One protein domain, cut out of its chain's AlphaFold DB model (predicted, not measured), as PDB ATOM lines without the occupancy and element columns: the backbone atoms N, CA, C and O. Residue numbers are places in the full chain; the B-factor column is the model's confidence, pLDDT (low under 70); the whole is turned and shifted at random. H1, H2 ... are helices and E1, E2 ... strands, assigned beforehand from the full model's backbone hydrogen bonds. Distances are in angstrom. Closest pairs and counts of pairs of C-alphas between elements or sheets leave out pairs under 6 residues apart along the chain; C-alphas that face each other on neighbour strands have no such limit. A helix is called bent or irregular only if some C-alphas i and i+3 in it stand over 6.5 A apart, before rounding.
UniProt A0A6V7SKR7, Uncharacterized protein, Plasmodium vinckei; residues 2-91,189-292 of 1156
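Overview. This is residues 2 to 91 and 189 to 292 of the 1156 residues of an uncharacterized protein of Plasmodium vinckei (UniProt A0A6V7SKR7). This is an elongated helical body in which H2 lies side by side with H1 and with the long H6, while H8 crosses H6 near the start of H6. The small hairpin of E2 and E3 packs on H6 through E3, and H10, near the end of the printed part, touches no helix. The printed part has 194 residues, with named elements in the order H1 H2 H3 H4 H5 E1 H6 H7 H8 E2 E3 H9 H10; E2 and E3 make an antiparallel sheet, and the class is mostly helix. It is compact, with a radius of gyration of the C-alphas of 18.7 A and spans of 57 by 36 by 29 A.

Arrangement. Start at H1, residues 7 to 21, which touches H2, residues 27 to 38, as a helical hairpin at a shallow tilt of 3 degrees; C-alphas 20 and 30 are closest, 6.3 A. H3, residues 41 to 47, is close to H2 but not clearly touching, C-alphas 36 and 44 being closest, 7.9 A; it is irregular, with C-alphas 42 and 45 7.4 A apart. Look next at H4, residues 60 to 75, and H5, residues 88 to 91. E1, residues 189 to 191, pairs with no named strand, but residues 85 to 86 pair with 190 to 191, parallel. H6, residues 192 to 216, touches H2 with residues 203 to 214 alone, the same way at a shallow tilt of 6 degrees; C-alphas 38 and 214 are closest, 6.1 A. H5 is close to H6 but not clearly touching, with closest C-alphas 88 and 193, 6.6 A. H7, residues 223 to 232, is close to H6 but not clearly touching, with closest C-alphas 209 and 230, 7.4 A. The hub is H8, residues 238 to 253: it touches H6 at a steep tilt of 48 degrees, closest C-alphas 199 and 244, 6.9 A, and only just touches H4, with 3 pairs of C-alphas within 8 A, closest 70 and 243, 6.9 A. In the hairpin of E2, residues 258 to 261, and E3, residues 264 to 266, N 258 and O 266 are 2.9 A apart and N 264 and O 261 2.8 A, within hydrogen-bond range. C-alphas 196 of H6 and 265 of E3 are their closest, 6.1 A. H9, residues 275 to 278, touches H8, closest C-alphas 253 and 277, 5.0 A. H10, residues 282 to 290, is close to H9 but not clearly touching, closest C-alphas 278 and 284, 7.6 A; it is only just irregular, C-alphas 283 and 286 being 6.8 A apart. Every O i to N i+4 pair is within hydrogen-bond range in H1, H2, H7 and H8; the figures are 11 of 12 in H4, 20 of 21 in H6, 1 of 3 in H3 with 3 of 4 for O i to N i+3, and 2 of 5 in H10 with 4 of 6, while H5 and H9 are too short for such a pair.

Along the chain. Find C-alpha 7 at (-23.330, 37.251, -36.104), where H1 begins its 21.0 A. H2 measures 16.2 A and H4 22.8 A. From C-alpha 192 at (-27.547, 61.488, -3.268), H6 runs 35.9 A; H7 then spans 14.2 A and H8 22.1 A. H10 ends its 14.0 A at C-alpha 290, (-34.483, 35.323, 12.254).

Size, cuts and confidence. The C-alphas of Glu 2 and Lys 78 are the two farthest apart, 59.2 A. Residues 92 to 188 are not printed, and C-alphas 91 and 189 are 11.4 A apart across that cut. The links H3 to H4 and H4 to H5 are long. The mean pLDDT of the printed part is 76.9; look for values under 70 at, among others, residues 2 to 7, 76 to 80 and 274 to 292.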
ATOM      1  N   GLU A   2      -8.902  32.509 -37.734       40.19
ATOM      2  CA  GLU A   2     -10.323  32.236 -37.509       40.19
ATOM      3  C   GLU A   2     -10.609  32.619 -36.039       40.19
ATOM      4  O   GLU A   2      -9.680  33.037 -35.346       40.19
ATOM      5  N   ASP A   3     -11.865  32.565 -35.597       43.59
ATOM      6  CA  ASP A   3     -12.328  32.993 -34.262       43.59
ATOM      7  C   ASP A   3     -12.173  34.492 -33.916       43.59
ATOM      8  O   ASP A   3     -11.362  34.903 -33.090       43.59
ATOM      9  N   VAL A   4     -13.031  35.316 -34.534       46.03
ATOM     10  CA  VAL A   4     -14.070  36.149 -33.866       46.03
ATOM     11  C   VAL A   4     -14.628  37.142 -34.896       46.03
ATOM     12  O   VAL A   4     -13.991  38.156 -35.208       46.03
ATOM     13  N   LYS A   5     -15.819  36.832 -35.447       57.19
ATOM     14  CA  LYS A   5     -16.692  37.754 -36.221       57.19
ATOM     15  C   LYS A   5     -18.039  37.154 -36.681       57.19
ATOM     16  O   LYS A   5     -18.637  37.679 -37.625       57.19
ATOM     17  N   THR A   6     -18.552  36.106 -36.036       62.03
ATOM     18  CA  THR A   6     -19.896  35.589 -36.357       62.03
ATOM     19  C   THR A   6     -20.980  36.608 -35.979       62.03
ATOM     20  O   THR A   6     -20.771  37.523 -35.172       62.03
ATOM     21  N   ASP A   7     -22.168  36.491 -36.576       66.31
ATOM     22  CA  ASP A   7     -23.330  37.251 -36.104       66.31
ATOM     23  C   ASP A   7     -23.802  36.772 -34.720       66.31
ATOM     24  O   ASP A   7     -24.372  37.565 -33.970       66.31
ATOM     25  N   ASP A   8     -23.457  35.543 -34.323       74.44
ATOM     26  CA  ASP A   8     -23.737  34.981 -32.999       74.44
ATOM     27  C   ASP A   8     -23.118  35.803 -31.864       74.44
ATOM     28  O   ASP A   8     -23.802  36.077 -30.881       74.44
ATOM     29  N   ASP A   9     -21.885  36.299 -32.003       77.50
ATOM     30  CA  ASP A   9     -21.266  37.175 -30.993       77.50
ATOM     31  C   ASP A   9     -21.995  38.526 -30.893       77.50
ATOM     32  O   ASP A   9     -22.145  39.113 -29.816       77.50
ATOM     33  N   LYS A  10     -22.532  39.022 -32.017       78.75
ATOM     34  CA  LYS A  10     -23.362  40.238 -32.051       78.75
ATOM     35  C   LYS A  10     -24.735  39.987 -31.420       78.75
ATOM     36  O   LYS A  10     -25.277  40.907 -30.808       78.75
ATOM     37  N   ILE A  11     -25.285  38.778 -31.547       81.88
ATOM     38  CA  ILE A  11     -26.534  38.343 -30.907       81.88
ATOM     39  C   ILE A  11     -26.315  38.151 -29.400       81.88
ATOM     40  O   ILE A  11     -27.058  38.732 -28.616       81.88
ATOM     41  N   ARG A  12     -25.252  37.455 -28.981       83.62
ATOM     42  CA  ARG A  12     -24.857  37.273 -27.573       83.62
ATOM     43  C   ARG A  12     -24.675  38.610 -26.861       83.62
ATOM     44  O   ARG A  12     -25.309  38.831 -25.836       83.62
ATOM     45  N   LEU A  13     -23.916  39.544 -27.440       84.19
ATOM     46  CA  LEU A  13     -23.741  40.887 -26.867       84.19
ATOM     47  C   LEU A  13     -25.047  41.698 -26.809       84.19
ATOM     48  O   LEU A  13     -25.236  42.472 -25.872       84.19
ATOM     49  N   LYS A  14     -25.971  41.518 -27.766       84.56
ATOM     50  CA  LYS A  14     -27.322  42.106 -27.680       84.56
ATOM     51  C   LYS A  14     -28.121  41.494 -26.529       84.56
ATOM     52  O   LYS A  14     -28.742  42.245 -25.786       84.56
ATOM     53  N   SER A  15     -28.082  40.174 -26.354       85.00
ATOM     54  CA  SER A  15     -28.751  39.477 -25.250       85.00
ATOM     55  C   SER A  15     -28.196  39.905 -23.891       85.00
ATOM     56  O   SER A  15     -28.974  40.313 -23.039       85.00
ATOM     57  N   ILE A  16     -26.869  39.930 -23.719       86.38
ATOM     58  CA  ILE A  16     -26.189  40.409 -22.502       86.38
ATOM     59  C   ILE A  16     -26.586  41.862 -22.187       86.38
ATOM     60  O   ILE A  16     -26.912  42.185 -21.047       86.38
ATOM     61  N   TYR A  17     -26.642  42.736 -23.201       85.19
ATOM     62  CA  TYR A  17     -27.112  44.114 -23.033       85.19
ATOM     63  C   TYR A  17     -28.594  44.194 -22.629       85.19
ATOM     64  O   TYR A  17     -28.940  44.962 -21.737       85.19
ATOM     65  N   ILE A  18     -29.472  43.384 -23.231       84.06
ATOM     66  CA  ILE A  18     -30.894  43.308 -22.856       84.06
ATOM     67  C   ILE A  18     -31.051  42.804 -21.414       84.06
ATOM     68  O   ILE A  18     -31.821  43.382 -20.652       84.06
ATOM     69  N   SER A  19     -30.293  41.783 -21.012       84.44
ATOM     70  CA  SER A  19     -30.256  41.268 -19.640       84.44
ATOM     71  C   SER A  19     -29.768  42.317 -18.637       84.44
ATOM     72  O   SER A  19     -30.371  42.475 -17.578       84.44
ATOM     73  N   PHE A  20     -28.761  43.122 -18.989       85.31
ATOM     74  CA  PHE A  20     -28.331  44.261 -18.171       85.31
ATOM     75  C   PHE A  20     -29.429  45.332 -18.032       85.31
ATOM     76  O   PHE A  20     -29.726  45.750 -16.915       85.31
ATOM     77  N   LEU A  21     -30.123  45.707 -19.118       82.88
ATOM     78  CA  LEU A  21     -31.263  46.640 -19.049       82.88
ATOM     79  C   LEU A  21     -32.440  46.093 -18.217       82.88
ATOM     80  O   LEU A  21     -33.179  46.866 -17.617       82.88
ATOM     81  N   LYS A  22     -32.617  44.770 -18.151       82.62
ATOM     82  CA  LYS A  22     -33.597  44.119 -17.264       82.62
ATOM     83  C   LYS A  22     -33.120  43.951 -15.813       82.62
ATOM     84  O   LYS A  22     -33.908  43.500 -14.985       82.62
ATOM     85  N   LYS A  23     -31.856  44.270 -15.505       78.62
ATOM     86  CA  LYS A  23     -31.182  43.981 -14.222       78.62
ATOM     87  C   LYS A  23     -31.075  42.484 -13.891       78.62
ATOM     88  O   LYS A  23     -31.031  42.105 -12.726       78.62
ATOM     89  N   GLU A  24     -31.000  41.635 -14.918       79.81
ATOM     90  CA  GLU A  24     -30.607  40.222 -14.779       79.81
ATOM     91  C   GLU A  24     -29.097  40.093 -14.459       79.81
ATOM     92  O   GLU A  24     -28.682  39.088 -13.889       79.81
ATOM     93  N   TYR A  25     -28.298  41.128 -14.765       78.94
ATOM     94  CA  TYR A  25     -26.874  41.255 -14.423       78.94
ATOM     95  C   TYR A  25     -26.571  42.562 -13.678       78.94
ATOM     96  O   TYR A  25     -27.113  43.619 -14.015       78.94
ATOM     97  N   ASN A  26     -25.631  42.512 -12.730       83.12
ATOM     98  CA  ASN A  26     -24.980  43.697 -12.163       83.12
ATOM     99  C   ASN A  26     -23.978  44.316 -13.157       83.12
ATOM    100  O   ASN A  26     -23.607  43.686 -14.145       83.12
ATOM    101  N   ILE A  27     -23.489  45.535 -12.892       83.06
ATOM    102  CA  ILE A  27     -22.534  46.213 -13.793       83.06
ATOM    103  C   ILE A  27     -21.221  45.431 -13.975       83.06
ATOM    104  O   ILE A  27     -20.727  45.343 -15.094       83.06
ATOM    105  N   GLU A  28     -20.710  44.790 -12.920       85.12
ATOM    106  CA  GLU A  28     -19.501  43.951 -12.986       85.12
ATOM    107  C   GLU A  28     -19.722  42.674 -13.812       85.12
ATOM    108  O   GLU A  28     -18.889  42.305 -14.636       85.12
ATOM    109  N   GLU A  29     -20.882  42.030 -13.653       83.75
ATOM    110  CA  GLU A  29     -21.259  40.833 -14.418       83.75
ATOM    111  C   GLU A  29     -21.490  41.186 -15.899       83.75
ATOM    112  O   GLU A  29     -21.034  40.474 -16.789       83.75
ATOM    113  N   TYR A  30     -22.107  42.341 -16.176       85.31
ATOM    114  CA  TYR A  30     -22.259  42.885 -17.526       85.31
ATOM    115  C   TYR A  30     -20.909  43.197 -18.196       85.31
ATOM    116  O   TYR A  30     -20.752  42.923 -19.389       85.31
ATOM    117  N   ILE A  31     -19.934  43.732 -17.451       85.75
ATOM    118  CA  ILE A  31     -18.556  43.930 -17.927       85.75
ATOM    119  C   ILE A  31     -17.917  42.574 -18.247       85.75
ATOM    120  O   ILE A  31     -17.484  42.374 -19.382       85.75
ATOM    121  N   PHE A  32     -17.907  41.634 -17.298       86.31
ATOM    122  CA  PHE A  32     -17.261  40.327 -17.449       86.31
ATOM    123  C   PHE A  32     -17.838  39.510 -18.617       86.31
ATOM    124  O   PHE A  32     -17.086  39.052 -19.475       86.31
ATOM    125  N   GLU A  33     -19.165  39.398 -18.727       84.69
ATOM    126  CA  GLU A  33     -19.814  38.679 -19.834       84.69
ATOM    127  C   GLU A  33     -19.621  39.383 -21.188       84.69
ATOM    128  O   GLU A  33     -19.392  38.729 -22.208       84.69
ATOM    129  N   SER A  34     -19.631  40.723 -21.222       85.00
ATOM    130  CA  SER A  34     -19.325  41.459 -22.459       85.00
ATOM    131  C   SER A  34     -17.879  41.237 -22.909       85.00
ATOM    132  O   SER A  34     -17.629  41.038 -24.098       85.00
ATOM    133  N   LEU A  35     -16.930  41.231 -21.970       85.06
ATOM    134  CA  LEU A  35     -15.518  40.952 -22.231       85.06
ATOM    135  C   LEU A  35     -15.306  39.504 -22.687       85.06
ATOM    136  O   LEU A  35     -14.611  39.279 -23.674       85.06
ATOM    137  N   ASN A  36     -15.979  38.534 -22.065       85.88
ATOM    138  CA  ASN A  36     -15.903  37.119 -22.436       85.88
ATOM    139  C   ASN A  36     -16.324  36.808 -23.878       85.88
ATOM    140  O   ASN A  36     -15.855  35.807 -24.426       85.88
ATOM    141  N   VAL A  37     -17.186  37.637 -24.478       84.88
ATOM    142  CA  VAL A  37     -17.625  37.518 -25.881       84.88
ATOM    143  C   VAL A  37     -16.828  38.431 -26.826       84.88
ATOM    144  O   VAL A  37     -16.732  38.143 -28.014       84.88
ATOM    145  N   ILE A  38     -16.245  39.531 -26.335       84.56
ATOM    146  CA  ILE A  38     -15.434  40.447 -27.161       84.56
ATOM    147  C   ILE A  38     -13.988  39.960 -27.317       84.56
ATOM    148  O   ILE A  38     -13.412  40.161 -28.384       84.56
ATOM    149  N   ILE A  39     -13.403  39.339 -26.286       83.19
ATOM    150  CA  ILE A  39     -12.001  38.902 -26.272       83.19
ATOM    151  C   ILE A  39     -11.847  37.547 -26.989       83.19
ATOM    152  O   ILE A  39     -12.381  36.546 -26.498       83.19
ATOM    153  N   PRO A  40     -11.088  37.477 -28.107       79.75
ATOM    154  CA  PRO A  40     -10.763  36.215 -28.772       79.75
ATOM    155  C   PRO A  40      -9.993  35.268 -27.846       79.75
ATOM    156  O   PRO A  40      -9.219  35.719 -27.002       79.75
ATOM    157  N   LEU A  41     -10.174  33.955 -28.019       78.50
ATOM    158  CA  LEU A  41      -9.623  32.928 -27.118       78.50
ATOM    159  C   LEU A  41      -8.114  33.096 -26.866       78.50
ATOM    160  O   LEU A  41      -7.682  33.062 -25.721       78.50
ATOM    161  N   ASN A  42      -7.334  33.385 -27.910       75.00
ATOM    162  CA  ASN A  42      -5.883  33.585 -27.836       75.00
ATOM    163  C   ASN A  42      -5.424  34.892 -27.152       75.00
ATOM    164  O   ASN A  42      -4.224  35.087 -26.981       75.00
ATOM    165  N   LYS A  43      -6.343  35.797 -26.791       75.12
ATOM    166  CA  LYS A  43      -6.068  37.010 -26.000       75.12
ATOM    167  C   LYS A  43      -6.702  36.962 -24.599       75.12
ATOM    168  O   LYS A  43      -6.547  37.921 -23.844       75.12
ATOM    169  N   LYS A  44      -7.395  35.879 -24.211       78.38
ATOM    170  CA  LYS A  44      -8.082  35.804 -22.906       78.38
ATOM    171  C   LYS A  44      -7.125  35.867 -21.721       78.38
ATOM    172  O   LYS A  44      -7.340  36.700 -20.849       78.38
ATOM    173  N   ASP A  45      -6.032  35.115 -21.742       71.56
ATOM    174  CA  ASP A  45      -5.066  35.062 -20.627       71.56
ATOM    175  C   ASP A  45      -4.287  36.381 -20.426       71.56
ATOM    176  O   ASP A  45      -3.652  36.602 -19.393       71.56
ATOM    177  N   ILE A  46      -4.372  37.285 -21.409       70.75
ATOM    178  CA  ILE A  46      -3.866  38.659 -21.351       70.75
ATOM    179  C   ILE A  46      -4.960  39.580 -20.780       70.75
ATOM    180  O   ILE A  46      -4.776  40.203 -19.740       70.75
ATOM    181  N   PHE A  47      -6.130  39.649 -21.425       71.94
ATOM    182  CA  PHE A  47      -7.161  40.655 -21.115       71.94
ATOM    183  C   PHE A  47      -8.116  40.284 -19.962       71.94
ATOM    184  O   PHE A  47      -8.816  41.167 -19.470       71.94
ATOM    185  N   LEU A  48      -8.175  39.021 -19.528       76.25
ATOM    186  CA  LEU A  48      -8.984  38.553 -18.386       76.25
ATOM    187  C   LEU A  48      -8.148  38.271 -17.122       76.25
ATOM    188  O   LEU A  48      -8.652  37.700 -16.159       76.25
ATOM    189  N   ASN A  49      -6.873  38.659 -17.132       75.44
ATOM    190  CA  ASN A  49      -5.933  38.453 -16.033       75.44
ATOM    191  C   ASN A  49      -6.200  39.416 -14.855       75.44
ATOM    192  O   ASN A  49      -6.783  40.486 -15.043       75.44
ATOM    193  N   GLU A  50      -5.709  39.079 -13.658       67.94
ATOM    194  CA  GLU A  50      -5.795  39.900 -12.433       67.94
ATOM    195  C   GLU A  50      -5.205  41.311 -12.618       67.94
ATOM    196  O   GLU A  50      -5.631  42.269 -11.979       67.94
ATOM    197  N   ASN A  51      -4.267  41.453 -13.561       73.44
ATOM    198  CA  ASN A  51      -3.631  42.718 -13.927       73.44
ATOM    199  C   ASN A  51      -4.555  43.710 -14.671       73.44
ATOM    200  O   ASN A  51      -4.146  44.849 -14.903       73.44
ATOM    201  N   ASN A  52      -5.770  43.323 -15.085       78.00
ATOM    202  CA  ASN A  52      -6.710  44.226 -15.759       78.00
ATOM    203  C   ASN A  52      -7.558  45.010 -14.744       78.00
ATOM    204  O   ASN A  52      -8.501  44.476 -14.161       78.00
ATOM    205  N   ILE A  53      -7.300  46.314 -14.605       80.19
ATOM    206  CA  ILE A  53      -7.912  47.157 -13.562       80.19
ATOM    207  C   ILE A  53      -9.429  47.370 -13.706       80.19
ATOM    208  O   ILE A  53     -10.034  47.980 -12.825       80.19
ATOM    209  N   ILE A  54     -10.064  46.925 -14.801       80.94
ATOM    210  CA  ILE A  54     -11.529  46.982 -14.933       80.94
ATOM    211  C   ILE A  54     -12.238  45.736 -14.390       80.94
ATOM    212  O   ILE A  54     -13.451  45.799 -14.184       80.94
ATOM    213  N   LEU A  55     -11.526  44.626 -14.180       78.38
ATOM    214  CA  LEU A  55     -12.100  43.340 -13.785       78.38
ATOM    215  C   LEU A  55     -12.023  43.109 -12.281       78.38
ATOM    216  O   LEU A  55     -11.064  43.505 -11.627       78.38
ATOM    217  N   ASP A  56     -13.036  42.429 -11.751       71.38
ATOM    218  CA  ASP A  56     -13.057  41.986 -10.364       71.38
ATOM    219  C   ASP A  56     -13.148  40.468 -10.277       71.38
ATOM    220  O   ASP A  56     -14.166  39.880 -10.648       71.38
ATOM    221  N   ASN A  57     -12.100  39.865  -9.725       68.88
ATOM    222  CA  ASN A  57     -12.010  38.426  -9.503       68.88
ATOM    223  C   ASN A  57     -12.455  38.034  -8.075       68.88
ATOM    224  O   ASN A  57     -12.330  36.874  -7.688       68.88
ATOM    225  N   MET A  58     -12.994  38.980  -7.288       72.31
ATOM    226  CA  MET A  58     -13.517  38.727  -5.942       72.31
ATOM    227  C   MET A  58     -14.722  37.784  -5.937       72.31
ATOM    228  O   MET A  58     -15.722  37.974  -6.638       72.31
ATOM    229  N   ASP A  59     -14.648  36.808  -5.042       76.69
ATOM    230  CA  ASP A  59     -15.617  35.733  -4.922       76.69
ATOM    231  C   ASP A  59     -16.978  36.213  -4.379       76.69
ATOM    232  O   ASP A  59     -17.070  37.168  -3.597       76.69
ATOM    233  N   LYS A  60     -18.074  35.512  -4.713       76.44
ATOM    234  CA  LYS A  60     -19.450  35.925  -4.320       76.44
ATOM    235  C   LYS A  60     -19.678  35.962  -2.802       76.44
ATOM    236  O   LYS A  60     -20.658  36.549  -2.338       76.44
ATOM    237  N   ASN A  61     -18.798  35.331  -2.027       75.12
ATOM    238  CA  ASN A  61     -18.797  35.396  -0.568       75.12
ATOM    239  C   ASN A  61     -18.022  36.609  -0.033       75.12
ATOM    240  O   ASN A  61     -18.451  37.200   0.955       75.12
ATOM    241  N   ASP A  62     -16.936  37.020  -0.687       79.94
ATOM    242  CA  ASP A  62     -16.148  38.185  -0.273       79.94
ATOM    243  C   ASP A  62     -16.799  39.501  -0.701       79.94
ATOM    244  O   ASP A  62     -16.774  40.461   0.068       79.94
ATOM    245  N   VAL A  63     -17.519  39.521  -1.831       79.25
ATOM    246  CA  VAL A  63     -18.425  40.630  -2.178       79.25
ATOM    247  C   VAL A  63     -19.413  40.902  -1.034       79.25
ATOM    248  O   VAL A  63     -19.515  42.040  -0.589       79.25
ATOM    249  N   LYS A  64     -20.048  39.870  -0.457       79.44
ATOM    250  CA  LYS A  64     -20.963  40.033   0.693       79.44
ATOM    251  C   LYS A  64     -20.265  40.550   1.955       79.44
ATOM    252  O   LYS A  64     -20.854  41.332   2.698       79.44
ATOM    253  N   LYS A  65     -19.018  40.134   2.217       81.88
ATOM    254  CA  LYS A  65     -18.217  40.683   3.330       81.88
ATOM    255  C   LYS A  65     -17.943  42.173   3.107       81.88
ATOM    256  O   LYS A  65     -18.083  42.958   4.038       81.88
ATOM    257  N   MET A  66     -17.624  42.575   1.875       82.44
ATOM    258  CA  MET A  66     -17.431  43.982   1.512       82.44
ATOM    259  C   MET A  66     -18.730  44.793   1.614       82.44
ATOM    260  O   MET A  66     -18.707  45.881   2.181       82.44
ATOM    261  N   GLU A  67     -19.873  44.249   1.186       83.50
ATOM    262  CA  GLU A  67     -21.199  44.863   1.367       83.50
ATOM    263  C   GLU A  67     -21.537  45.104   2.848       83.50
ATOM    264  O   GLU A  67     -22.011  46.183   3.209       83.50
ATOM    265  N   LEU A  68     -21.230  44.146   3.728       81.25
ATOM    266  CA  LEU A  68     -21.360  44.321   5.180       81.25
ATOM    267  C   LEU A  68     -20.400  45.395   5.716       81.25
ATOM    268  O   LEU A  68     -20.826  46.272   6.464       81.25
ATOM    269  N   LEU A  69     -19.136  45.403   5.283       84.25
ATOM    270  CA  LEU A  69     -18.156  46.420   5.684       84.25
ATOM    271  C   LEU A  69     -18.536  47.832   5.203       84.25
ATOM    272  O   LEU A  69     -18.318  48.800   5.935       84.25
ATOM    273  N   TRP A  70     -19.132  47.978   4.015       85.75
ATOM    274  CA  TRP A  70     -19.688  49.245   3.521       85.75
ATOM    275  C   TRP A  70     -20.936  49.667   4.308       85.75
ATOM    276  O   TRP A  70     -21.091  50.847   4.629       85.75
ATOM    277  N   PHE A  71     -21.792  48.714   4.691       82.69
ATOM    278  CA  PHE A  71     -22.945  48.972   5.553       82.69
ATOM    279  C   PHE A  71     -22.534  49.462   6.949       82.69
ATOM    280  O   PHE A  71     -23.048  50.470   7.440       82.69
ATOM    281  N   GLU A  72     -21.572  48.793   7.584       79.12
ATOM    282  CA  GLU A  72     -21.008  49.205   8.871       79.12
ATOM    283  C   GLU A  72     -20.298  50.556   8.757       79.12
ATOM    284  O   GLU A  72     -20.512  51.442   9.579       79.12
ATOM    285  N   LYS A  73     -19.490  50.763   7.708       81.38
ATOM    286  CA  LYS A  73     -18.831  52.044   7.406       81.38
ATOM    287  C   LYS A  73     -19.828  53.206   7.357       81.38
ATOM    288  O   LYS A  73     -19.531  54.247   7.935       81.38
ATOM    289  N   LEU A  74     -20.996  53.003   6.746       76.31
ATOM    290  CA  LEU A  74     -22.092  53.975   6.694       76.31
ATOM    291  C   LEU A  74     -22.766  54.191   8.067       76.31
ATOM    292  O   LEU A  74     -23.130  55.311   8.416       76.31
ATOM    293  N   THR A  75     -22.940  53.127   8.856       73.25
ATOM    294  CA  THR A  75     -23.769  53.129  10.080       73.25
ATOM    295  C   THR A  75     -22.993  53.259  11.400       73.25
ATOM    296  O   THR A  75     -23.619  53.389  12.454       73.25
ATOM    297  N   LYS A  76     -21.651  53.317  11.363       69.19
ATOM    298  CA  LYS A  76     -20.708  53.375  12.510       69.19
ATOM    299  C   LYS A  76     -21.111  54.281  13.678       69.19
ATOM    300  O   LYS A  76     -20.855  53.942  14.829       69.19
ATOM    301  N   ASN A  77     -21.776  55.400  13.402       60.22
ATOM    302  CA  ASN A  77     -22.237  56.365  14.404       60.22
ATOM    303  C   ASN A  77     -23.655  56.078  14.963       60.22
ATOM    304  O   ASN A  77     -24.308  56.995  15.458       60.22
ATOM    305  N   LYS A  78     -24.162  54.837  14.850       54.62
ATOM    306  CA  LYS A  78     -25.538  54.410  15.209       54.62
ATOM    307  C   LYS A  78     -26.647  55.289  14.601       54.62
ATOM    308  O   LYS A  78     -27.730  55.433  15.167       54.62
ATOM    309  N   ARG A  79     -26.386  55.897  13.439       63.50
ATOM    310  CA  ARG A  79     -27.375  56.704  12.709       63.50
ATOM    311  C   ARG A  79     -28.417  55.790  12.075       63.50
ATOM    312  O   ARG A  79     -28.091  54.697  11.621       63.50
ATOM    313  N   SER A  80     -29.665  56.255  11.994       68.44
ATOM    314  CA  SER A  80     -30.638  55.612  11.110       68.44
ATOM    315  C   SER A  80     -30.137  55.705   9.667       68.44
ATOM    316  O   SER A  80     -29.493  56.688   9.291       68.44
ATOM    317  N   ILE A  81     -30.441  54.703   8.842       74.94
ATOM    318  CA  ILE A  81     -29.958  54.684   7.456       74.94
ATOM    319  C   ILE A  81     -30.448  55.904   6.654       74.94
ATOM    320  O   ILE A  81     -29.664  56.498   5.925       74.94
ATOM    321  N   ILE A  82     -31.680  56.375   6.888       75.25
ATOM    322  CA  ILE A  82     -32.202  57.647   6.348       75.25
ATOM    323  C   ILE A  82     -31.283  58.832   6.695       75.25
ATOM    324  O   ILE A  82     -30.959  59.642   5.830       75.25
ATOM    325  N   ASN A  83     -30.788  58.909   7.932       73.94
ATOM    326  CA  ASN A  83     -29.907  59.991   8.383       73.94
ATOM    327  C   ASN A  83     -28.457  59.857   7.876       73.94
ATOM    328  O   ASN A  83     -27.612  60.667   8.254       73.94
ATOM    329  N   CYS A  84     -28.158  58.861   7.036       79.00
ATOM    330  CA  CYS A  84     -26.876  58.725   6.340       79.00
ATOM    331  C   CYS A  84     -26.898  59.355   4.931       79.00
ATOM    332  O   CYS A  84     -25.836  59.566   4.350       79.00
ATOM    333  N   PHE A  85     -28.082  59.690   4.395       82.69
ATOM    334  CA  PHE A  85     -28.263  60.240   3.046       82.69
ATOM    335  C   PHE A  85     -28.903  61.632   3.075       82.69
ATOM    336  O   PHE A  85     -29.977  61.838   3.647       82.69
ATOM    337  N   ILE A  86     -28.261  62.583   2.398       80.94
ATOM    338  CA  ILE A  86     -28.704  63.973   2.252       80.94
ATOM    339  C   ILE A  86     -28.815  64.340   0.767       80.94
ATOM    340  O   ILE A  86     -28.129  63.769  -0.077       80.94
ATOM    341  N   THR A  87     -29.689  65.292   0.446       79.44
ATOM    342  CA  THR A  87     -29.800  65.872  -0.899       79.44
ATOM    343  C   THR A  87     -29.359  67.329  -0.891       79.44
ATOM    344  O   THR A  87     -29.530  68.019   0.120       79.44
ATOM    345  N   LEU A  88     -28.835  67.827  -2.012       73.19
ATOM    346  CA  LEU A  88     -28.371  69.214  -2.146       73.19
ATOM    347  C   LEU A  88     -29.479  70.226  -1.801       73.19
ATOM    348  O   LEU A  88     -29.231  71.212  -1.110       73.19
ATOM    349  N   SER A  89     -30.730  69.919  -2.157       67.12
ATOM    350  CA  SER A  89     -31.922  70.696  -1.782       67.12
ATOM    351  C   SER A  89     -32.125  70.858  -0.265       67.12
ATOM    352  O   SER A  89     -32.516  71.931   0.207       67.12
ATOM    353  N   LYS A  90     -31.818  69.822   0.529       64.75
ATOM    354  CA  LYS A  90     -31.865  69.885   2.001       64.75
ATOM    355  C   LYS A  90     -30.657  70.614   2.584       64.75
ATOM    356  O   LYS A  90     -30.792  71.249   3.626       64.75
ATOM    357  N   LEU A  91     -29.508  70.554   1.910       66.12
ATOM    358  CA  LEU A  91     -28.307  71.283   2.311       66.12
ATOM    359  C   LEU A  91     -28.508  72.800   2.144       66.12
ATOM    360  O   LEU A  91     -28.353  73.541   3.114       66.12
ATOM    361  N   LEU A 189     -21.665  61.345   5.698       78.19
ATOM    362  CA  LEU A 189     -22.944  61.549   4.999       78.19
ATOM    363  C   LEU A 189     -22.757  61.384   3.478       78.19
ATOM    364  O   LEU A 189     -21.767  61.868   2.931       78.19
ATOM    365  N   ILE A 190     -23.722  60.775   2.786       83.75
ATOM    366  CA  ILE A 190     -23.733  60.638   1.318       83.75
ATOM    367  C   ILE A 190     -24.661  61.683   0.687       83.75
ATOM    368  O   ILE A 190     -25.835  61.775   1.052       83.75
ATOM    369  N   ILE A 191     -24.142  62.433  -0.288       85.00
ATOM    370  CA  ILE A 191     -24.905  63.334  -1.157       85.00
ATOM    371  C   ILE A 191     -25.507  62.503  -2.298       85.00
ATOM    372  O   ILE A 191     -24.790  62.026  -3.179       85.00
ATOM    373  N   VAL A 192     -26.830  62.326  -2.286       84.69
ATOM    374  CA  VAL A 192     -27.547  61.488  -3.268       84.69
ATOM    375  C   VAL A 192     -27.406  62.033  -4.691       84.69
ATOM    376  O   VAL A 192     -27.253  61.258  -5.629       84.69
ATOM    377  N   ASP A 193     -27.403  63.354  -4.860       85.38
ATOM    378  CA  ASP A 193     -27.271  64.033  -6.154       85.38
ATOM    379  C   ASP A 193     -25.931  63.688  -6.832       85.38
ATOM    380  O   ASP A 193     -25.896  63.273  -7.993       85.38
ATOM    381  N   ASN A 194     -24.830  63.752  -6.077       85.88
ATOM    382  CA  ASN A 194     -23.488  63.438  -6.572       85.88
ATOM    383  C   ASN A 194     -23.316  61.927  -6.816       85.88
ATOM    384  O   ASN A 194     -22.738  61.532  -7.827       85.88
ATOM    385  N   LEU A 195     -23.885  61.084  -5.941       87.19
ATOM    386  CA  LEU A 195     -23.960  59.628  -6.122       87.19
ATOM    387  C   LEU A 195     -24.663  59.249  -7.439       87.19
ATOM    388  O   LEU A 195     -24.135  58.454  -8.213       87.19
ATOM    389  N   VAL A 196     -25.836  59.827  -7.711       86.81
ATOM    390  CA  VAL A 196     -26.617  59.563  -8.933       86.81
ATOM    391  C   VAL A 196     -25.852  59.999 -10.182       86.81
ATOM    392  O   VAL A 196     -25.745  59.223 -11.134       86.81
ATOM    393  N   ASN A 197     -25.277  61.204 -10.168       85.94
ATOM    394  CA  ASN A 197     -24.508  61.731 -11.294       85.94
ATOM    395  C   ASN A 197     -23.286  60.856 -11.615       85.94
ATOM    396  O   ASN A 197     -23.103  60.470 -12.772       85.94
ATOM    397  N   LEU A 198     -22.498  60.476 -10.604       86.94
ATOM    398  CA  LEU A 198     -21.318  59.631 -10.794       86.94
ATOM    399  C   LEU A 198     -21.694  58.209 -11.249       86.94
ATOM    400  O   LEU A 198     -21.081  57.690 -12.180       86.94
ATOM    401  N   CYS A 199     -22.744  57.596 -10.692       88.12
ATOM    402  CA  CYS A 199     -23.232  56.296 -11.171       88.12
ATOM    403  C   CYS A 199     -23.671  56.344 -12.647       88.12
ATOM    404  O   CYS A 199     -23.262  55.488 -13.433       88.12
ATOM    405  N   ASN A 200     -24.435  57.364 -13.057       88.81
ATOM    406  CA  ASN A 200     -24.832  57.551 -14.459       88.81
ATOM    407  C   ASN A 200     -23.611  57.733 -15.389       88.81
ATOM    408  O   ASN A 200     -23.569  57.160 -16.481       88.81
ATOM    409  N   GLN A 201     -22.593  58.484 -14.952       88.75
ATOM    410  CA  GLN A 201     -21.340  58.661 -15.697       88.75
ATOM    411  C   GLN A 201     -20.556  57.349 -15.842       88.75
ATOM    412  O   GLN A 201     -20.119  57.032 -16.947       88.75
ATOM    413  N   GLN A 202     -20.435  56.543 -14.781       89.62
ATOM    414  CA  GLN A 202     -19.752  55.244 -14.842       89.62
ATOM    415  C   GLN A 202     -20.455  54.266 -15.801       89.62
ATOM    416  O   GLN A 202     -19.790  53.575 -16.569       89.62
ATOM    417  N   ILE A 203     -21.795  54.255 -15.848       88.50
ATOM    418  CA  ILE A 203     -22.568  53.434 -16.806       88.50
ATOM    419  C   ILE A 203     -22.285  53.858 -18.248       88.50
ATOM    420  O   ILE A 203     -22.160  53.007 -19.131       88.50
ATOM    421  N   LYS A 204     -22.177  55.168 -18.498       89.50
ATOM    422  CA  LYS A 204     -21.807  55.703 -19.810       89.50
ATOM    423  C   LYS A 204     -20.381  55.285 -20.189       89.50
ATOM    424  O   LYS A 204     -20.201  54.702 -21.255       89.50
ATOM    425  N   ALA A 205     -19.406  55.511 -19.307       88.38
ATOM    426  CA  ALA A 205     -18.001  55.184 -19.544       88.38
ATOM    427  C   ALA A 205     -17.790  53.682 -19.813       88.38
ATOM    428  O   ALA A 205     -17.125  53.313 -20.777       88.38
ATOM    429  N   VAL A 206     -18.452  52.799 -19.055       88.50
ATOM    430  CA  VAL A 206     -18.425  51.341 -19.284       88.50
ATOM    431  C   VAL A 206     -19.014  50.954 -20.650       88.50
ATOM    432  O   VAL A 206     -18.425  50.142 -21.366       88.50
ATOM    433  N   LYS A 207     -20.137  51.559 -21.069       87.12
ATOM    434  CA  LYS A 207     -20.721  51.323 -22.407       87.12
ATOM    435  C   LYS A 207     -19.808  51.833 -23.532       87.12
ATOM    436  O   LYS A 207     -19.736  51.207 -24.594       87.12
ATOM    437  N   GLU A 208     -19.094  52.934 -23.312       88.00
ATOM    438  CA  GLU A 208     -18.113  53.491 -24.254       88.00
ATOM    439  C   GLU A 208     -16.839  52.628 -24.337       88.00
ATOM    440  O   GLU A 208     -16.383  52.344 -25.444       88.00
ATOM    441  N   TYR A 209     -16.346  52.093 -23.216       88.25
ATOM    442  CA  TYR A 209     -15.222  51.149 -23.154       88.25
ATOM    443  C   TYR A 209     -15.510  49.824 -23.873       88.25
ATOM    444  O   TYR A 209     -14.745  49.409 -24.746       88.25
ATOM    445  N   ILE A 210     -16.664  49.200 -23.606       86.06
ATOM    446  CA  ILE A 210     -17.118  47.991 -24.320       86.06
ATOM    447  C   ILE A 210     -17.226  48.266 -25.835       86.06
ATOM    448  O   ILE A 210     -16.886  47.417 -26.664       86.06
ATOM    449  N   SER A 211     -17.630  49.483 -26.216       85.56
ATOM    450  CA  SER A 211     -17.698  49.930 -27.617       85.56
ATOM    451  C   SER A 211     -16.335  50.271 -28.241       85.56
ATOM    452  O   SER A 211     -16.218  50.257 -29.470       85.56
ATOM    453  N   TYR A 212     -15.323  50.589 -27.429       86.25
ATOM    454  CA  TYR A 212     -13.935  50.823 -27.835       86.25
ATOM    455  C   TYR A 212     -13.213  49.491 -28.070       86.25
ATOM    456  O   TYR A 212     -12.723  49.258 -29.175       86.25
ATOM    457  N   LEU A 213     -13.257  48.563 -27.104       83.44
ATOM    458  CA  LEU A 213     -12.671  47.225 -27.252       83.44
ATOM    459  C   LEU A 213     -13.228  46.490 -28.470       83.44
ATOM    460  O   LEU A 213     -12.474  45.970 -29.286       83.44
ATOM    461  N   LYS A 214     -14.552  46.524 -28.665       82.19
ATOM    462  CA  LYS A 214     -15.210  45.884 -29.814       82.19
ATOM    463  C   LYS A 214     -14.724  46.385 -31.185       82.19
ATOM    464  O   LYS A 214     -14.956  45.713 -32.190       82.19
ATOM    465  N   LYS A 215     -14.084  47.556 -31.246       83.00
ATOM    466  CA  LYS A 215     -13.437  48.079 -32.458       83.00
ATOM    467  C   LYS A 215     -11.955  47.708 -32.513       83.00
ATOM    468  O   LYS A 215     -11.505  47.267 -33.563       83.00
ATOM    469  N   ASN A 216     -11.253  47.844 -31.387       81.69
ATOM    470  CA  ASN A 216      -9.793  47.954 -31.352       81.69
ATOM    471  C   ASN A 216      -9.073  46.745 -30.718       81.69
ATOM    472  O   ASN A 216      -7.859  46.774 -30.557       81.69
ATOM    473  N   ILE A 217      -9.773  45.672 -30.330       79.38
ATOM    474  CA  ILE A 217      -9.160  44.541 -29.600       79.38
ATOM    475  C   ILE A 217      -8.070  43.778 -30.373       79.38
ATOM    476  O   ILE A 217      -7.267  43.056 -29.782       79.38
ATOM    477  N   TYR A 218      -8.008  43.932 -31.694       77.94
ATOM    478  CA  TYR A 218      -6.889  43.411 -32.475       77.94
ATOM    479  C   TYR A 218      -5.650  44.308 -32.358       77.94
ATOM    480  O   TYR A 218      -4.552  43.768 -32.243       77.94
ATOM    481  N   ASP A 219      -5.851  45.626 -32.284       78.00
ATOM    482  CA  ASP A 219      -4.808  46.657 -32.229       78.00
ATOM    483  C   ASP A 219      -4.178  46.781 -30.829       78.00
ATOM    484  O   ASP A 219      -2.965  46.938 -30.715       78.00
ATOM    485  N   ILE A 220      -4.985  46.662 -29.764       77.06
ATOM    486  CA  ILE A 220      -4.493  46.678 -28.375       77.06
ATOM    487  C   ILE A 220      -3.670  45.409 -28.138       77.06
ATOM    488  O   ILE A 220      -4.166  44.287 -28.296       77.06
ATOM    489  N   SER A 221      -2.411  45.590 -27.774       66.19
ATOM    490  CA  SER A 221      -1.382  44.562 -27.695       66.19
ATOM    491  C   SER A 221      -1.053  44.162 -26.257       66.19
ATOM    492  O   SER A 221      -0.753  42.988 -26.037       66.19
ATOM    493  N   THR A 222      -1.173  45.068 -25.277       75.38
ATOM    494  CA  THR A 222      -0.879  44.764 -23.861       75.38
ATOM    495  C   THR A 222      -2.014  45.108 -22.890       75.38
ATOM    496  O   THR A 222      -3.009  45.753 -23.235       75.38
ATOM    497  N   VAL A 223      -1.871  44.650 -21.639       78.81
ATOM    498  CA  VAL A 223      -2.787  45.004 -20.544       78.81
ATOM    499  C   VAL A 223      -2.536  46.437 -20.066       78.81
ATOM    500  O   VAL A 223      -3.485  47.094 -19.644       78.81
ATOM    501  N   GLU A 224      -1.305  46.963 -20.164       79.12
ATOM    502  CA  GLU A 224      -1.016  48.358 -19.801       79.12
ATOM    503  C   GLU A 224      -1.768  49.342 -20.700       79.12
ATOM    504  O   GLU A 224      -2.481  50.188 -20.172       79.12
ATOM    505  N   GLU A 225      -1.713  49.181 -22.028       80.44
ATOM    506  CA  GLU A 225      -2.453  50.021 -22.989       80.44
ATOM    507  C   GLU A 225      -3.964  50.037 -22.684       80.44
ATOM    508  O   GLU A 225      -4.634  51.074 -22.731       80.44
ATOM    509  N   ASN A 226      -4.509  48.872 -22.321       83.25
ATOM    510  CA  ASN A 226      -5.897  48.737 -21.905       83.25
ATOM    511  C   ASN A 226      -6.174  49.464 -20.576       83.25
ATOM    512  O   ASN A 226      -7.137  50.223 -20.470       83.25
ATOM    513  N   ASN A 227      -5.320  49.269 -19.569       84.69
ATOM    514  CA  ASN A 227      -5.425  49.901 -18.255       84.69
ATOM    515  C   ASN A 227      -5.279  51.431 -18.336       84.69
ATOM    516  O   ASN A 227      -5.975  52.154 -17.625       84.69
ATOM    517  N   GLU A 228      -4.412  51.942 -19.207       83.88
ATOM    518  CA  GLU A 228      -4.306  53.367 -19.522       83.88
ATOM    519  C   GLU A 228      -5.600  53.884 -20.143       83.88
ATOM    520  O   GLU A 228      -6.135  54.889 -19.676       83.88
ATOM    521  N   LYS A 229      -6.198  53.154 -21.093       84.75
ATOM    522  CA  LYS A 229      -7.497  53.545 -21.656       84.75
ATOM    523  C   LYS A 229      -8.626  53.562 -20.621       84.75
ATOM    524  O   LYS A 229      -9.474  54.454 -20.659       84.75
ATOM    525  N   VAL A 230      -8.637  52.618 -19.677       85.06
ATOM    526  CA  VAL A 230      -9.602  52.591 -18.561       85.06
ATOM    527  C   VAL A 230      -9.427  53.824 -17.657       85.06
ATOM    528  O   VAL A 230     -10.426  54.442 -17.281       85.06
ATOM    529  N   LYS A 231      -8.179  54.246 -17.387       85.50
ATOM    530  CA  LYS A 231      -7.865  55.496 -16.666       85.50
ATOM    531  C   LYS A 231      -8.298  56.742 -17.451       85.50
ATOM    532  O   LYS A 231      -8.976  57.591 -16.883       85.50
ATOM    533  N   GLU A 232      -7.982  56.840 -18.745       86.62
ATOM    534  CA  GLU A 232      -8.399  57.965 -19.605       86.62
ATOM    535  C   GLU A 232      -9.925  58.138 -19.666       86.62
ATOM    536  O   GLU A 232     -10.432  59.258 -19.732       86.62
ATOM    537  N   MET A 233     -10.678  57.033 -19.632       84.38
ATOM    538  CA  MET A 233     -12.144  57.053 -19.588       84.38
ATOM    539  C   MET A 233     -12.716  57.383 -18.195       84.38
ATOM    540  O   MET A 233     -13.937  57.398 -18.035       84.38
ATOM    541  N   ASN A 234     -11.867  57.656 -17.195       85.88
ATOM    542  CA  ASN A 234     -12.230  57.887 -15.791       85.88
ATOM    543  C   ASN A 234     -13.125  56.777 -15.205       85.88
ATOM    544  O   ASN A 234     -14.025  57.024 -14.396       85.88
ATOM    545  N   ILE A 235     -12.893  55.531 -15.627       87.12
ATOM    546  CA  ILE A 235     -13.613  54.370 -15.109       87.12
ATOM    547  C   ILE A 235     -13.015  54.002 -13.751       87.12
ATOM    548  O   ILE A 235     -11.814  53.773 -13.622       87.12
ATOM    549  N   LEU A 236     -13.864  53.954 -12.727       86.50
ATOM    550  CA  LEU A 236     -13.447  53.642 -11.365       86.50
ATOM    551  C   LEU A 236     -13.075  52.167 -11.214       86.50
ATOM    552  O   LEU A 236     -13.711  51.295 -11.811       86.50
ATOM    553  N   GLU A 237     -12.098  51.909 -10.340       86.00
ATOM    554  CA  GLU A 237     -11.726  50.567  -9.882       86.00
ATOM    555  C   GLU A 237     -12.958  49.758  -9.438       86.00
ATOM    556  O   GLU A 237     -13.891  50.328  -8.856       86.00
ATOM    557  N   PRO A 238     -12.962  48.426  -9.605       85.44
ATOM    558  CA  PRO A 238     -14.174  47.628  -9.458       85.44
ATOM    559  C   PRO A 238     -14.716  47.636  -8.027       85.44
ATOM    560  O   PRO A 238     -15.920  47.738  -7.819       85.44
ATOM    561  N   ILE A 239     -13.834  47.645  -7.023       84.50
ATOM    562  CA  ILE A 239     -14.214  47.737  -5.604       84.50
ATOM    563  C   ILE A 239     -14.931  49.070  -5.313       84.50
ATOM    564  O   ILE A 239     -15.964  49.086  -4.643       84.50
ATOM    565  N   LYS A 240     -14.428  50.191  -5.856       85.62
ATOM    566  CA  LYS A 240     -15.040  51.530  -5.716       85.62
ATOM    567  C   LYS A 240     -16.364  51.621  -6.483       85.62
ATOM    568  O   LYS A 240     -17.312  52.247  -6.013       85.62
ATOM    569  N   ARG A 241     -16.443  50.962  -7.643       89.31
ATOM    570  CA  ARG A 241     -17.646  50.858  -8.476       89.31
ATOM    571  C   ARG A 241     -18.733  50.016  -7.794       89.31
ATOM    572  O   ARG A 241     -19.866  50.477  -7.699       89.31
ATOM    573  N   ARG A 242     -18.400  48.868  -7.192       85.44
ATOM    574  CA  ARG A 242     -19.333  48.112  -6.337       85.44
ATOM    575  C   ARG A 242     -19.800  48.923  -5.126       85.44
ATOM    576  O   ARG A 242     -21.002  48.955  -4.884       85.44
ATOM    577  N   GLU A 243     -18.903  49.620  -4.418       85.69
ATOM    578  CA  GLU A 243     -19.276  50.466  -3.269       85.69
ATOM    579  C   GLU A 243     -20.308  51.551  -3.671       85.69
ATOM    580  O   GLU A 243     -21.319  51.744  -2.993       85.69
ATOM    581  N   LEU A 244     -20.113  52.195  -4.829       87.31
ATOM    582  CA  LEU A 244     -21.063  53.145  -5.428       87.31
ATOM    583  C   LEU A 244     -22.440  52.528  -5.714       87.31
ATOM    584  O   LEU A 244     -23.466  53.064  -5.287       87.31
ATOM    585  N   PHE A 245     -22.482  51.404  -6.434       87.75
ATOM    586  CA  PHE A 245     -23.744  50.765  -6.820       87.75
ATOM    587  C   PHE A 245     -24.478  50.147  -5.623       87.75
ATOM    588  O   PHE A 245     -25.708  50.145  -5.592       87.75
ATOM    589  N   PHE A 246     -23.747  49.714  -4.597       87.62
ATOM    590  CA  PHE A 246     -24.296  49.326  -3.303       87.62
ATOM    591  C   PHE A 246     -25.047  50.495  -2.634       87.62
ATOM    592  O   PHE A 246     -26.223  50.349  -2.291       87.62
ATOM    593  N   TYR A 247     -24.436  51.684  -2.522       87.81
ATOM    594  CA  TYR A 247     -25.133  52.857  -1.975       87.81
ATOM    595  C   TYR A 247     -26.312  53.307  -2.852       87.81
ATOM    596  O   TYR A 247     -27.358  53.684  -2.323       87.81
ATOM    597  N   LEU A 248     -26.194  53.210  -4.180       87.75
ATOM    598  CA  LEU A 248     -27.291  53.499  -5.107       87.75
ATOM    599  C   LEU A 248     -28.490  52.553  -4.892       87.75
ATOM    600  O   LEU A 248     -29.627  53.016  -4.798       87.75
ATOM    601  N   ASN A 249     -28.248  51.248  -4.742       86.06
ATOM    602  CA  ASN A 249     -29.286  50.251  -4.467       86.06
ATOM    603  C   ASN A 249     -29.979  50.491  -3.113       86.06
ATOM    604  O   ASN A 249     -31.199  50.326  -3.005       86.06
ATOM    605  N   LEU A 250     -29.247  50.967  -2.097       83.94
ATOM    606  CA  LEU A 250     -29.836  51.439  -0.837       83.94
ATOM    607  C   LEU A 250     -30.733  52.671  -1.055       83.94
ATOM    608  O   LEU A 250     -31.872  52.685  -0.583       83.94
ATOM    609  N   CYS A 251     -30.273  53.676  -1.809       84.06
ATOM    610  CA  CYS A 251     -31.071  54.861  -2.144       84.06
ATOM    611  C   CYS A 251     -32.363  54.520  -2.903       84.06
ATOM    612  O   CYS A 251     -33.416  55.071  -2.575       84.06
ATOM    613  N   ILE A 252     -32.308  53.599  -3.870       84.06
ATOM    614  CA  ILE A 252     -33.482  53.107  -4.610       84.06
ATOM    615  C   ILE A 252     -34.442  52.380  -3.658       84.06
ATOM    616  O   ILE A 252     -35.631  52.695  -3.616       84.06
ATOM    617  N   SER A 253     -33.923  51.472  -2.822       80.19
ATOM    618  CA  SER A 253     -34.717  50.722  -1.833       80.19
ATOM    619  C   SER A 253     -35.447  51.632  -0.842       80.19
ATOM    620  O   SER A 253     -36.545  51.310  -0.397       80.19
ATOM    621  N   MET A 254     -34.862  52.786  -0.513       79.12
ATOM    622  CA  MET A 254     -35.456  53.798   0.363       79.12
ATOM    623  C   MET A 254     -36.236  54.897  -0.374       79.12
ATOM    624  O   MET A 254     -36.748  55.790   0.293       79.12
ATOM    625  N   ARG A 255     -36.354  54.856  -1.711       81.31
ATOM    626  CA  ARG A 255     -37.026  55.877  -2.553       81.31
ATOM    627  C   ARG A 255     -36.391  57.280  -2.538       81.31
ATOM    628  O   ARG A 255     -37.069  58.271  -2.798       81.31
ATOM    629  N   TYR A 256     -35.086  57.374  -2.285       79.19
ATOM    630  CA  TYR A 256     -34.306  58.595  -2.552       79.19
ATOM    631  C   TYR A 256     -34.011  58.795  -4.043       79.19
ATOM    632  O   TYR A 256     -33.742  59.912  -4.472       79.19
ATOM    633  N   VAL A 257     -34.026  57.706  -4.813       84.12
ATOM    634  CA  VAL A 257     -33.692  57.663  -6.239       84.12
ATOM    635  C   VAL A 257     -34.736  56.815  -6.952       84.12
ATOM    636  O   VAL A 257     -35.148  55.773  -6.443       84.12
ATOM    637  N   GLN A 258     -35.143  57.263  -8.134       84.50
ATOM    638  CA  GLN A 258     -35.977  56.526  -9.069       84.50
ATOM    639  C   GLN A 258     -35.161  56.215 -10.331       84.50
ATOM    640  O   GLN A 258     -34.232  56.935 -10.689       84.50
ATOM    641  N   GLU A 259     -35.494  55.122 -11.005       82.31
ATOM    642  CA  GLU A 259     -35.025  54.854 -12.362       82.31
ATOM    643  C   GLU A 259     -36.062  55.412 -13.346       82.31
ATOM    644  O   GLU A 259     -37.245  55.086 -13.243       82.31
ATOM    645  N   ASP A 260     -35.624  56.288 -14.251       77.06
ATOM    646  CA  ASP A 260     -36.488  56.966 -15.235       77.06
ATOM    647  C   ASP A 260     -36.435  56.252 -16.597       77.06
ATOM    648  O   ASP A 260     -37.446  56.051 -17.269       77.06
ATOM    649  N   MET A 261     -35.250  55.751 -16.953       77.25
ATOM    650  CA  MET A 261     -35.030  54.788 -18.033       77.25
ATOM    651  C   MET A 261     -34.089  53.682 -17.533       77.25
ATOM    652  O   MET A 261     -33.300  53.943 -16.627       77.25
ATOM    653  N   PRO A 262     -34.100  52.464 -18.108       78.00
ATOM    654  CA  PRO A 262     -33.236  51.373 -17.657       78.00
ATOM    655  C   PRO A 262     -31.748  51.752 -17.576       78.00
ATOM    656  O   PRO A 262     -31.139  52.171 -18.566       78.00
ATOM    657  N   CYS A 263     -31.167  51.586 -16.386       77.81
ATOM    658  CA  CYS A 263     -29.813  52.019 -16.026       77.81
ATOM    659  C   CYS A 263     -29.576  53.547 -16.121       77.81
ATOM    660  O   CYS A 263     -28.446  53.968 -16.374       77.81
ATOM    661  N   VAL A 264     -30.618  54.367 -15.935       83.56
ATOM    662  CA  VAL A 264     -30.558  55.837 -15.848       83.56
ATOM    663  C   VAL A 264     -31.318  56.295 -14.604       83.56
ATOM    664  O   VAL A 264     -32.542  56.176 -14.507       83.56
ATOM    665  N   TYR A 265     -30.571  56.825 -13.642       86.69
ATOM    666  CA  TYR A 265     -31.063  57.141 -12.306       86.69
ATOM    667  C   TYR A 265     -31.323  58.639 -12.148       86.69
ATOM    668  O   TYR A 265     -30.537  59.462 -12.616       86.69
ATOM    669  N   VAL A 266     -32.428  58.992 -11.491       85.06
ATOM    670  CA  VAL A 266     -32.923  60.367 -11.335       85.06
ATOM    671  C   VAL A 266     -33.483  60.546  -9.919       85.06
ATOM    672  O   VAL A 266     -34.052  59.622  -9.336       85.06
ATOM    673  N   ILE A 267     -33.337  61.737  -9.336       83.75
ATOM    674  CA  ILE A 267     -33.948  62.058  -8.040       83.75
ATOM    675  C   ILE A 267     -35.429  62.426  -8.258       83.75
ATOM    676  O   ILE A 267     -35.719  63.309  -9.069       83.75
ATOM    677  N   PRO A 268     -36.387  61.785  -7.560       80.69
ATOM    678  CA  PRO A 268     -37.802  62.095  -7.709       80.69
ATOM    679  C   PRO A 268     -38.123  63.497  -7.173       80.69
ATOM    680  O   PRO A 268     -37.606  63.921  -6.138       80.69
ATOM    681  N   LYS A 269     -39.045  64.201  -7.846       73.50
ATOM    682  CA  LYS A 269     -39.447  65.587  -7.518       73.50
ATOM    683  C   LYS A 269     -39.975  65.763  -6.084       73.50
ATOM    684  O   LYS A 269     -39.941  66.871  -5.557       73.50
ATOM    685  N   SER A 270     -40.452  64.691  -5.450       68.00
ATOM    686  CA  SER A 270     -40.821  64.646  -4.034       68.00
ATOM    687  C   SER A 270     -40.147  63.451  -3.347       68.00
ATOM    688  O   SER A 270     -40.407  62.290  -3.657       68.00
ATOM    689  N   ILE A 271     -39.255  63.744  -2.398       75.56
ATOM    690  CA  ILE A 271     -38.420  62.741  -1.723       75.56
ATOM    691  C   ILE A 271     -39.094  62.321  -0.415       75.56
ATOM    692  O   ILE A 271     -38.892  62.945   0.628       75.56
ATOM    693  N   ASN A 272     -39.881  61.245  -0.484       70.62
ATOM    694  CA  ASN A 272     -40.555  60.619   0.655       70.62
ATOM    695  C   ASN A 272     -39.851  59.293   1.012       70.62
ATOM    696  O   ASN A 272     -40.236  58.249   0.474       70.62
ATOM    697  N   PRO A 273     -38.806  59.313   1.865       70.00
ATOM    698  CA  PRO A 273     -37.993  58.133   2.122       70.00
ATOM    699  C   PRO A 273     -38.739  57.101   2.979       70.00
ATOM    700  O   PRO A 273     -39.304  57.442   4.019       70.00
ATOM    701  N   ASP A 274     -38.723  55.833   2.564       69.88
ATOM    702  CA  ASP A 274     -39.492  54.758   3.208       69.88
ATOM    703  C   ASP A 274     -38.608  53.558   3.587       69.88
ATOM    704  O   ASP A 274     -38.146  52.797   2.736       69.88
ATOM    705  N   ILE A 275     -38.416  53.354   4.896       64.50
ATOM    706  CA  ILE A 275     -37.617  52.247   5.454       64.50
ATOM    707  C   ILE A 275     -38.231  50.877   5.109       64.50
ATOM    708  O   ILE A 275     -37.518  49.876   5.059       64.50
ATOM    709  N   ARG A 276     -39.534  50.801   4.797       60.75
ATOM    710  CA  ARG A 276     -40.200  49.526   4.478       60.75
ATOM    711  C   ARG A 276     -39.650  48.874   3.207       60.75
ATOM    712  O   ARG A 276     -39.647  47.648   3.115       60.75
ATOM    713  N   GLY A 277     -39.138  49.661   2.257       56.44
ATOM    714  CA  GLY A 277     -38.439  49.129   1.084       56.44
ATOM    715  C   GLY A 277     -37.053  48.566   1.424       56.44
ATOM    716  O   GLY A 277     -36.694  47.494   0.944       56.44
ATOM    717  N   PHE A 278     -36.323  49.200   2.347       57.22
ATOM    718  CA  PHE A 278     -35.052  48.683   2.871       57.22
ATOM    719  C   PHE A 278     -35.223  47.323   3.577       57.22
ATOM    720  O   PHE A 278     -34.453  46.399   3.320       57.22
ATOM    721  N   THR A 279     -36.280  47.137   4.378       51.00
ATOM    722  CA  THR A 279     -36.586  45.837   5.017       51.00
ATOM    723  C   THR A 279     -36.984  44.717   4.045       51.00
ATOM    724  O   THR A 279     -37.029  43.555   4.448       51.00
ATOM    725  N   LEU A 280     -37.270  45.042   2.781       48.16
ATOM    726  CA  LEU A 280     -37.592  44.079   1.721       48.16
ATOM    727  C   LEU A 280     -36.401  43.787   0.789       48.16
ATOM    728  O   LEU A 280     -36.507  42.918  -0.073       48.16
ATOM    729  N   HIS A 281     -35.268  44.480   0.950       54.28
ATOM    730  CA  HIS A 281     -34.099  44.287   0.096       54.28
ATOM    731  C   HIS A 281     -33.407  42.930   0.388       54.28
ATOM    732  O   HIS A 281     -33.216  42.596   1.563       54.28
ATOM    733  N   PRO A 282     -32.977  42.148  -0.630       49.97
ATOM    734  CA  PRO A 282     -32.511  40.765  -0.446       49.97
ATOM    735  C   PRO A 282     -31.393  40.569   0.592       49.97
ATOM    736  O   PRO A 282     -31.401  39.580   1.327       49.97
ATOM    737  N   MET A 283     -30.472  41.532   0.711       48.00
ATOM    738  CA  MET A 283     -29.379  41.491   1.699       48.00
ATOM    739  C   MET A 283     -29.891  41.454   3.151       48.00
ATOM    740  O   MET A 283     -29.324  40.758   3.988       48.00
ATOM    741  N   PHE A 284     -31.004  42.135   3.451       49.47
ATOM    742  CA  PHE A 284     -31.555  42.244   4.811       49.47
ATOM    743  C   PHE A 284     -32.698  41.256   5.086       49.47
ATOM    744  O   PHE A 284     -33.108  41.092   6.237       49.47
ATOM    745  N   TYR A 285     -33.145  40.509   4.068       45.50
ATOM    746  CA  TYR A 285     -34.101  39.403   4.213       45.50
ATOM    747  C   TYR A 285     -33.666  38.401   5.297       45.50
ATOM    748  O   TYR A 285     -34.483  37.936   6.085       45.50
ATOM    749  N   HIS A 286     -32.360  38.134   5.399       45.38
ATOM    750  CA  HIS A 286     -31.768  37.208   6.367       45.38
ATOM    751  C   HIS A 286     -31.904  37.687   7.826       45.38
ATOM    752  O   HIS A 286     -32.042  36.864   8.731       45.38
ATOM    753  N   ILE A 287     -31.930  39.005   8.060       42.38
ATOM    754  CA  ILE A 287     -32.153  39.598   9.389       42.38
ATOM    755  C   ILE A 287     -33.627  39.434   9.783       42.38
ATOM    756  O   ILE A 287     -33.934  38.947  10.869       42.38
ATOM    757  N   ASN A 288     -34.546  39.735   8.861       37.69
ATOM    758  CA  ASN A 288     -35.989  39.585   9.081       37.69
ATOM    759  C   ASN A 288     -36.447  38.114   9.149       37.69
ATOM    760  O   ASN A 288     -37.476  37.808   9.755       37.69
ATOM    761  N   LYS A 289     -35.675  37.181   8.578       40.09
ATOM    762  CA  LYS A 289     -35.926  35.738   8.671       40.09
ATOM    763  C   LYS A 289     -35.724  35.213  10.100       40.09
ATOM    764  O   LYS A 289     -36.569  34.462  10.576       40.09
ATOM    765  N   LYS A 290     -34.712  35.699  10.839       39.00
ATOM    766  CA  LYS A 290     -34.483  35.323  12.254       39.00
ATOM    767  C   LYS A 290     -35.643  35.688  13.195       39.00
ATOM    768  O   LYS A 290     -35.842  34.999  14.189       39.00
ATOM    769  N   LEU A 291     -36.444  36.707  12.864       39.38
ATOM    770  CA  LEU A 291     -37.669  37.067  13.600       39.38
ATOM    771  C   LEU A 291     -38.877  36.159  13.297       39.38
ATOM    772  O   LEU A 291     -39.852  36.191  14.039       39.38
ATOM    773  N   ASN A 292     -38.822  35.353  12.231       37.12
ATOM    774  CA  ASN A 292     -39.898  34.446  11.808       37.12
ATOM    775  C   ASN A 292     -39.551  32.950  11.973       37.12
ATOM    776  O   ASN A 292     -40.380  32.103  11.650       37.12
TER     777      ASN A 292